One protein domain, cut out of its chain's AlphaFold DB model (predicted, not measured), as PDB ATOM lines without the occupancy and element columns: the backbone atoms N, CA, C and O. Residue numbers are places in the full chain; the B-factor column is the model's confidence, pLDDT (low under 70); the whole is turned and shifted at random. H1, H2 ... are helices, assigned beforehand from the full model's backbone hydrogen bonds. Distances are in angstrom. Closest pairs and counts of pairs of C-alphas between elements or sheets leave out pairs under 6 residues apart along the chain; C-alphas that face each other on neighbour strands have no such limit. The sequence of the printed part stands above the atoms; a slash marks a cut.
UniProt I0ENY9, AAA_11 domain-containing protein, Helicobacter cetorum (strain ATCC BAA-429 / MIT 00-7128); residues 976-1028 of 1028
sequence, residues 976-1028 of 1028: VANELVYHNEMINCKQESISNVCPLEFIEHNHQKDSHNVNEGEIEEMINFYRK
ATOM      1  N   VAL A 976      24.338  21.435  16.687       91.06
ATOM      2  CA  VAL A 976      22.923  21.012  16.621       91.06
ATOM      3  C   VAL A 976      22.773  19.513  16.889       91.06
ATOM      4  O   VAL A 976      21.986  19.099  17.736       91.06
ATOM      5  N   ALA A 977      23.547  18.674  16.194       91.00
ATOM      6  CA  ALA A 977      23.497  17.229  16.410       91.00
ATOM      7  C   ALA A 977      24.031  16.844  17.800       91.00
ATOM      8  O   ALA A 977      23.523  15.919  18.432       91.00
ATOM      9  N   ASN A 978      25.058  17.549  18.276       93.19
ATOM     10  CA  ASN A 978      25.696  17.295  19.558       93.19
ATOM     11  C   ASN A 978      24.743  17.551  20.728       93.19
ATOM     12  O   ASN A 978      24.662  16.729  21.637       93.19
ATOM     13  N   GLU A 979      23.990  18.649  20.669       93.69
ATOM     14  CA  GLU A 979      22.987  19.004  21.668       93.69
ATOM     15  C   GLU A 979      21.798  18.036  21.645       93.69
ATOM     16  O   GLU A 979      21.396  17.537  22.694       93.69
ATOM     17  N   LEU A 980      21.262  17.729  20.457       92.06
ATOM     18  CA  LEU A 980      20.039  16.931  20.318       92.06
ATOM     19  C   LEU A 980      20.238  15.428  20.554       92.06
ATOM     20  O   LEU A 980      19.312  14.760  21.007       92.06
ATOM     21  N   VAL A 981      21.404  14.883  20.190       91.19
ATOM     22  CA  VAL A 981      21.622  13.425  20.108       91.19
ATOM     23  C   VAL A 981      22.781  12.951  20.984       91.19
ATOM     24  O   VAL A 981      22.694  11.882  21.582       91.19
ATOM     25  N   TYR A 982      23.865  13.724  21.081       92.88
ATOM     26  CA  TYR A 982      25.122  13.259  21.688       92.88
ATOM     27  C   TYR A 982      25.462  13.937  23.024       92.88
ATOM     28  O   TYR A 982      26.626  13.943  23.425       92.88
ATOM     29  N   HIS A 983      24.472  14.496  23.729       92.56
ATOM     30  CA  HIS A 983      24.628  15.038  25.090       92.56
ATOM     31  C   HIS A 983      25.747  16.091  25.235       92.56
ATOM     32  O   HIS A 983      26.379  16.208  26.285       92.56
ATOM     33  N   ASN A 984      26.016  16.868  24.181       92.88
ATOM     34  CA  ASN A 984      27.122  17.830  24.120       92.88
ATOM     35  C   ASN A 984      28.522  17.218  24.343       92.88
ATOM     36  O   ASN A 984      29.461  17.915  24.734       92.88
ATOM     37  N   GLU A 985      28.693  15.921  24.087       92.00
ATOM     38  CA  GLU A 985      29.957  15.220  24.317       92.00
ATOM     39  C   GLU A 985      30.902  15.179  23.112       92.00
ATOM     40  O   GLU A 985      32.084  14.851  23.268       92.00
ATOM     41  N   MET A 986      30.414  15.506  21.915       93.19
ATOM     42  CA  MET A 986      31.231  15.568  20.704       93.19
ATOM     43  C   MET A 986      32.153  16.789  20.721       93.19
ATOM     44  O   MET A 986      31.790  17.870  21.186       93.19
ATOM     45  N   ILE A 987      33.353  16.620  20.170       92.25
ATOM     46  CA  ILE A 987      34.418  17.624  20.158       92.25
ATOM     47  C   ILE A 987      34.724  17.989  18.709       92.25
ATOM     48  O   ILE A 987      35.248  17.168  17.956       92.25
ATOM     49  N   ASN A 988      34.458  19.234  18.312       90.75
ATOM     50  CA  ASN A 988      34.816  19.698  16.976       90.75
ATOM     51  C   ASN A 988      36.342  19.807  16.826       90.75
ATOM     52  O   ASN A 988      36.995  20.531  17.574       90.75
ATOM     53  N   CYS A 989      36.899  19.108  15.840       89.31
ATOM     54  CA  CYS A 989      38.323  19.109  15.506       89.31
ATOM     55  C   CYS A 989      38.618  19.696  14.116       89.31
ATOM     56  O   CYS A 989      39.764  19.654  13.664       89.31
ATOM     57  N   LYS A 990      37.608  20.221  13.414       82.44
ATOM     58  CA  LYS A 990      37.792  20.918  12.140       82.44
ATOM     59  C   LYS A 990      38.339  22.323  12.403       82.44
ATOM     60  O   LYS A 990      37.820  23.028  13.263       82.44
ATOM     61  N   GLN A 991      39.368  22.730  11.659       69.31
ATOM     62  CA  GLN A 991      39.911  24.090  11.745       69.31
ATOM     63  C   GLN A 991      38.819  25.111  11.397       69.31
ATOM     64  O   GLN A 991      38.135  24.967  10.380       69.31
ATOM     65  N   GLU A 992      38.633  26.116  12.254       62.09
ATOM     66  CA  GLU A 992      37.667  27.188  12.019       62.09
ATOM     67  C   GLU A 992      38.109  28.022  10.809       62.09
ATOM     68  O   GLU A 992      39.243  28.497  10.735       62.09
ATOM     69  N   SER A 993      37.218  28.184   9.829       56.84
ATOM     70  CA  SER A 993      37.411  29.165   8.764       56.84
ATOM     71  C   SER A 993      37.406  30.567   9.372       56.84
ATOM     72  O   SER A 993      36.577  30.854  10.228       56.84
ATOM     73  N   ILE A 994      38.269  31.452   8.872       54.56
ATOM     74  CA  ILE A 994      38.477  32.834   9.356       54.56
ATOM     75  C   ILE A 994      37.167  33.658   9.434       54.56
ATOM     76  O   ILE A 994      37.090  34.643  10.165       54.56
ATOM     77  N   SER A 995      36.106  33.257   8.726       57.75
ATOM     78  CA  SER A 995      34.770  33.845   8.841       57.75
ATOM     79  C   SER A 995      33.937  33.198   9.961       57.75
ATOM     80  O   SER A 995      33.453  32.077   9.806       57.75
ATOM     81  N   ASN A 996      33.655  33.955  11.027       61.31
ATOM     82  CA  ASN A 996      32.695  33.630  12.104       61.31
ATOM     83  C   ASN A 996      31.210  33.640  11.661       61.31
ATOM     84  O   ASN A 996      30.310  33.826  12.478       61.31
ATOM     85  N   VAL A 997      30.928  33.476  10.369       69.31
ATOM     86  CA  VAL A 997      29.561  33.509   9.833       69.31
ATOM     87  C   VAL A 997      28.943  32.119   9.961       69.31
ATOM     88  O   VAL A 997      29.549  31.128   9.551       69.31
ATOM     89  N   CYS A 998      27.744  32.040  10.543       76.38
ATOM     90  CA  CYS A 998      26.963  30.807  10.589       76.38
ATOM     91  C   CYS A 998      26.566  30.403   9.156       76.38
ATOM     92  O   CYS A 998      25.891  31.186   8.493       76.38
ATOM     93  N   PRO A 999      26.956  29.215   8.657       78.25
ATOM     94  CA  PRO A 999      26.603  28.778   7.306       78.25
ATOM     95  C   PRO A 999      25.275  28.008   7.256       78.25
ATOM     96  O   PRO A 999      25.029  27.286   6.295       78.25
ATOM     97  N   LEU A1000      24.461  28.087   8.310       84.31
ATOM     98  CA  LEU A1000      23.142  27.468   8.357       84.31
ATOM     99  C   LEU A1000      22.084  28.514   8.004       84.31
ATOM    100  O   LEU A1000      21.977  29.535   8.680       84.31
ATOM    101  N   GLU A1001      21.289  28.226   6.978       85.81
ATOM    102  CA  GLU A1001      20.104  28.992   6.592       85.81
ATOM    103  C   GLU A1001      18.914  28.024   6.594       85.81
ATOM    104  O   GLU A1001      18.980  26.952   5.991       85.81
ATOM    105  N   PHE A1002      17.853  28.367   7.325       88.31
ATOM    106  CA  PHE A1002      16.583  27.642   7.303       88.31
ATOM    107  C   PHE A1002      15.564  28.516   6.574       88.31
ATOM    108  O   PHE A1002      15.268  29.618   7.036       88.31
ATOM    109  N   ILE A1003      15.067  28.046   5.430       89.06
ATOM    110  CA  ILE A1003      14.090  28.765   4.605       89.06
ATOM    111  C   ILE A1003      12.707  28.217   4.944       89.06
ATOM    112  O   ILE A1003      12.371  27.086   4.601       89.06
ATOM    113  N   GLU A1004      11.919  29.013   5.659       91.00
ATOM    114  CA  GLU A1004      10.536  28.673   5.982       91.00
ATOM    115  C   GLU A1004       9.639  28.883   4.754       91.00
ATOM    116  O   GLU A1004       9.681  29.936   4.119       91.00
ATOM    117  N   HIS A1005       8.808  27.892   4.428       88.81
ATOM    118  CA  HIS A1005       7.853  27.959   3.324       88.81
ATOM    119  C   HIS A1005       6.516  27.314   3.708       88.81
ATOM    120  O   HIS A1005       6.445  26.463   4.590       88.81
ATOM    121  N   ASN A1006       5.452  27.681   2.990       91.44
ATOM    122  CA  ASN A1006       4.092  27.163   3.212       91.44
ATOM    123  C   ASN A1006       3.555  26.325   2.035       91.44
ATOM    124  O   ASN A1006       2.360  26.034   1.969       91.44
ATOM    125  N   HIS A1007       4.417  25.961   1.081       91.44
ATOM    126  CA  HIS A1007       4.047  25.131  -0.070       91.44
ATOM    127  C   HIS A1007       3.589  23.730   0.345       91.44
ATOM    128  O   HIS A1007       4.110  23.155   1.300       91.44
ATOM    129  N   GLN A1008       2.629  23.169  -0.392       88.75
ATOM    130  CA  GLN A1008       2.073  21.845  -0.124       88.75
ATOM    131  C   GLN A1008       2.655  20.798  -1.072       88.75
ATOM    132  O   GLN A1008       2.824  21.047  -2.263       88.75
ATOM    133  N   LYS A1009       2.907  19.604  -0.534       91.50
ATOM    134  CA  LYS A1009       3.298  18.430  -1.317       91.50
ATOM    135  C   LYS A1009       2.118  17.842  -2.097       91.50
ATOM    136  O   LYS A1009       0.976  17.893  -1.637       91.50
ATOM    137  N   ASP A1010       2.416  17.227  -3.231       88.94
ATOM    138  CA  ASP A1010       1.478  16.462  -4.044       88.94
ATOM    139  C   ASP A1010       1.224  15.044  -3.473       88.94
ATOM    140  O   ASP A1010       1.739  14.647  -2.419       88.94
ATOM    141  N   SER A1011       0.434  14.244  -4.197       83.94
ATOM    142  CA  SER A1011       0.121  12.845  -3.868       83.94
ATOM    143  C   SER A1011       1.322  11.892  -3.883       83.94
ATOM    144  O   SER A1011       1.248  10.819  -3.285       83.94
ATOM    145  N   HIS A1012       2.422  12.258  -4.543       82.56
ATOM    146  CA  HIS A1012       3.662  11.482  -4.616       82.56
ATOM    147  C   HIS A1012       4.699  11.933  -3.569       82.56
ATOM    148  O   HIS A1012       5.816  11.420  -3.562       82.56
ATOM    149  N   ASN A1013       4.328  12.841  -2.654       86.75
ATOM    150  CA  ASN A1013       5.221  13.535  -1.717       86.75
ATOM    151  C   ASN A1013       6.270  14.443  -2.392       86.75
ATOM    152  O   ASN A1013       7.331  14.677  -1.817       86.75
ATOM    153  N   VAL A1014       5.978  14.973  -3.579       90.62
ATOM    154  CA  VAL A1014       6.788  15.989  -4.263       90.62
ATOM    155  C   VAL A1014       6.226  17.374  -3.948       90.62
ATOM    156  O   VAL A1014       5.032  17.606  -4.100       90.62
ATOM    157  N   ASN A1015       7.069  18.310  -3.509       93.50
ATOM    158  CA  ASN A1015       6.670  19.692  -3.244       93.50
ATOM    159  C   ASN A1015       7.337  20.631  -4.258       93.50
ATOM    160  O   ASN A1015       8.513  20.958  -4.129       93.50
ATOM    161  N   GLU A1016       6.597  21.044  -5.291       92.12
ATOM    162  CA  GLU A1016       7.137  21.902  -6.358       92.12
ATOM    163  C   GLU A1016       7.638  23.250  -5.827       92.12
ATOM    164  O   GLU A1016       8.673  23.735  -6.274       92.12
ATOM    165  N   GLY A1017       6.971  23.817  -4.818       91.69
ATOM    166  CA  GLY A1017       7.413  25.070  -4.212       91.69
ATOM    167  C   GLY A1017       8.712  24.930  -3.409       91.69
ATOM    168  O   GLY A1017       9.561  25.810  -3.477       91.69
ATOM    169  N   GLU A1018       8.935  23.798  -2.726       93.75
ATOM    170  CA  GLU A1018      10.254  23.498  -2.131       93.75
ATOM    171  C   GLU A1018      11.345  23.415  -3.204       93.75
ATOM    172  O   GLU A1018      12.446  23.925  -3.008       93.75
ATOM    173  N   ILE A1019      11.042  22.810  -4.358       92.06
ATOM    174  CA  ILE A1019      11.986  22.710  -5.478       92.06
ATOM    175  C   ILE A1019      12.333  24.105  -6.015       92.06
ATOM    176  O   ILE A1019      13.506  24.380  -6.276       92.06
ATOM    177  N   GLU A1020      11.351  24.994  -6.165       90.94
ATOM    178  CA  GLU A1020      11.584  26.379  -6.591       90.94
ATOM    179  C   GLU A1020      12.464  27.147  -5.597       90.94
ATOM    180  O   GLU A1020      13.437  27.780  -6.015       90.94
ATOM    181  N   GLU A1021      12.193  27.039  -4.293       91.75
ATOM    182  CA  GLU A1021      13.025  27.647  -3.246       91.75
ATOM    183  C   GLU A1021      14.458  27.093  -3.258       91.75
ATOM    184  O   GLU A1021      15.425  27.857  -3.204       91.75
ATOM    185  N   MET A1022      14.630  25.777  -3.435       91.62
ATOM    186  CA  MET A1022      15.950  25.159  -3.600       91.62
ATOM    187  C   MET A1022      16.684  25.713  -4.828       91.62
ATOM    188  O   MET A1022      17.865  26.046  -4.740       91.62
ATOM    189  N   ILE A1023      16.005  25.842  -5.975       92.56
ATOM    190  CA  ILE A1023      16.588  26.413  -7.200       92.56
ATOM    191  C   ILE A1023      16.996  27.873  -6.976       92.56
ATOM    192  O   ILE A1023      18.079  28.275  -7.407       92.56
ATOM    193  N   ASN A1024      16.154  28.666  -6.311       89.88
ATOM    194  CA  ASN A1024      16.445  30.061  -5.997       89.88
ATOM    195  C   ASN A1024      17.659  30.182  -5.073       89.88
ATOM    196  O   ASN A1024      18.545  30.993  -5.343       89.88
ATOM    197  N   PHE A1025      17.746  29.331  -4.048       88.75
ATOM    198  CA  PHE A1025      18.906  29.257  -3.166       88.75
ATOM    199  C   PHE A1025      20.184  28.874  -3.923       88.75
ATOM    200  O   PHE A1025      21.202  29.529  -3.747       88.75
ATOM    201  N   TYR A1026      20.138  27.876  -4.813       88.94
ATOM    202  CA  TYR A1026      21.295  27.479  -5.630       88.94
ATOM    203  C   TYR A1026      21.754  28.552  -6.629       88.94
ATOM    204  O   TYR A1026      22.901  28.513  -7.075       88.94
ATOM    205  N   ARG A1027      20.859  29.456  -7.048       90.44
ATOM    206  CA  ARG A1027      21.174  30.558  -7.975       90.44
ATOM    207  C   ARG A1027      21.813  31.765  -7.287       90.44
ATOM    208  O   ARG A1027      22.506  32.521  -7.968       90.44
ATOM    209  N   LYS A1028      21.501  31.976  -6.009       79.19
ATOM    210  CA  LYS A1028      22.063  33.023  -5.147       79.19
ATOM    211  C   LYS A1028      23.514  32.694  -4.807       79.19
ATOM    212  O   LYS A1028      24.306  33.659  -4.735       79.19
TER     213      LYS A1028
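AT A GLANCE: This is residues 976 to 1028 of the 1028 residues of the protein "AAA_11 domain-containing protein" of Helicobacter cetorum (strain ATCC BAA-429 / MIT 00-7128) (UniProt I0ENY9). Little regular structure is here: a short helix, H1, opens the printed part, a long unnamed stretch swings out and back across the domain, and a longer helix, H2, follows far from H1. Residues 989 to 1000 stick out as a free loop. The printed part has 53 residues with two named helices, H1 then H2, and no named strand; the class is all helix, with 17 residues in named elements. It is extended, with a radius of gyration of the C-alphas of 16.6 A, and only just flat, spanning 42 by 28 by 15 A.

HOW THE PARTS SIT: Start at H1, residues 976 to 980, and go on to H2, residues 1016 to 1027: the two are apart. In both helices every O i to N i+4 pair is within hydrogen-bond range.

IN THESE COORDINATES: Find C-alpha 976 at (22.923, 21.012, 16.621), where H1 begins. H2 runs 16.6 A from C-alpha 1016 at (7.137, 21.902, -6.358) to C-alpha 1027 at (21.174, 30.558, -7.975).

THE WHOLE: The C-alphas farthest apart, Ile 994 and Ser 1011, are 45.2 A apart. The link from H1 to H2 is long, 35 residues, and the printed part has no cut. Look for low confidence at residues 991 to 997, under pLDDT 70.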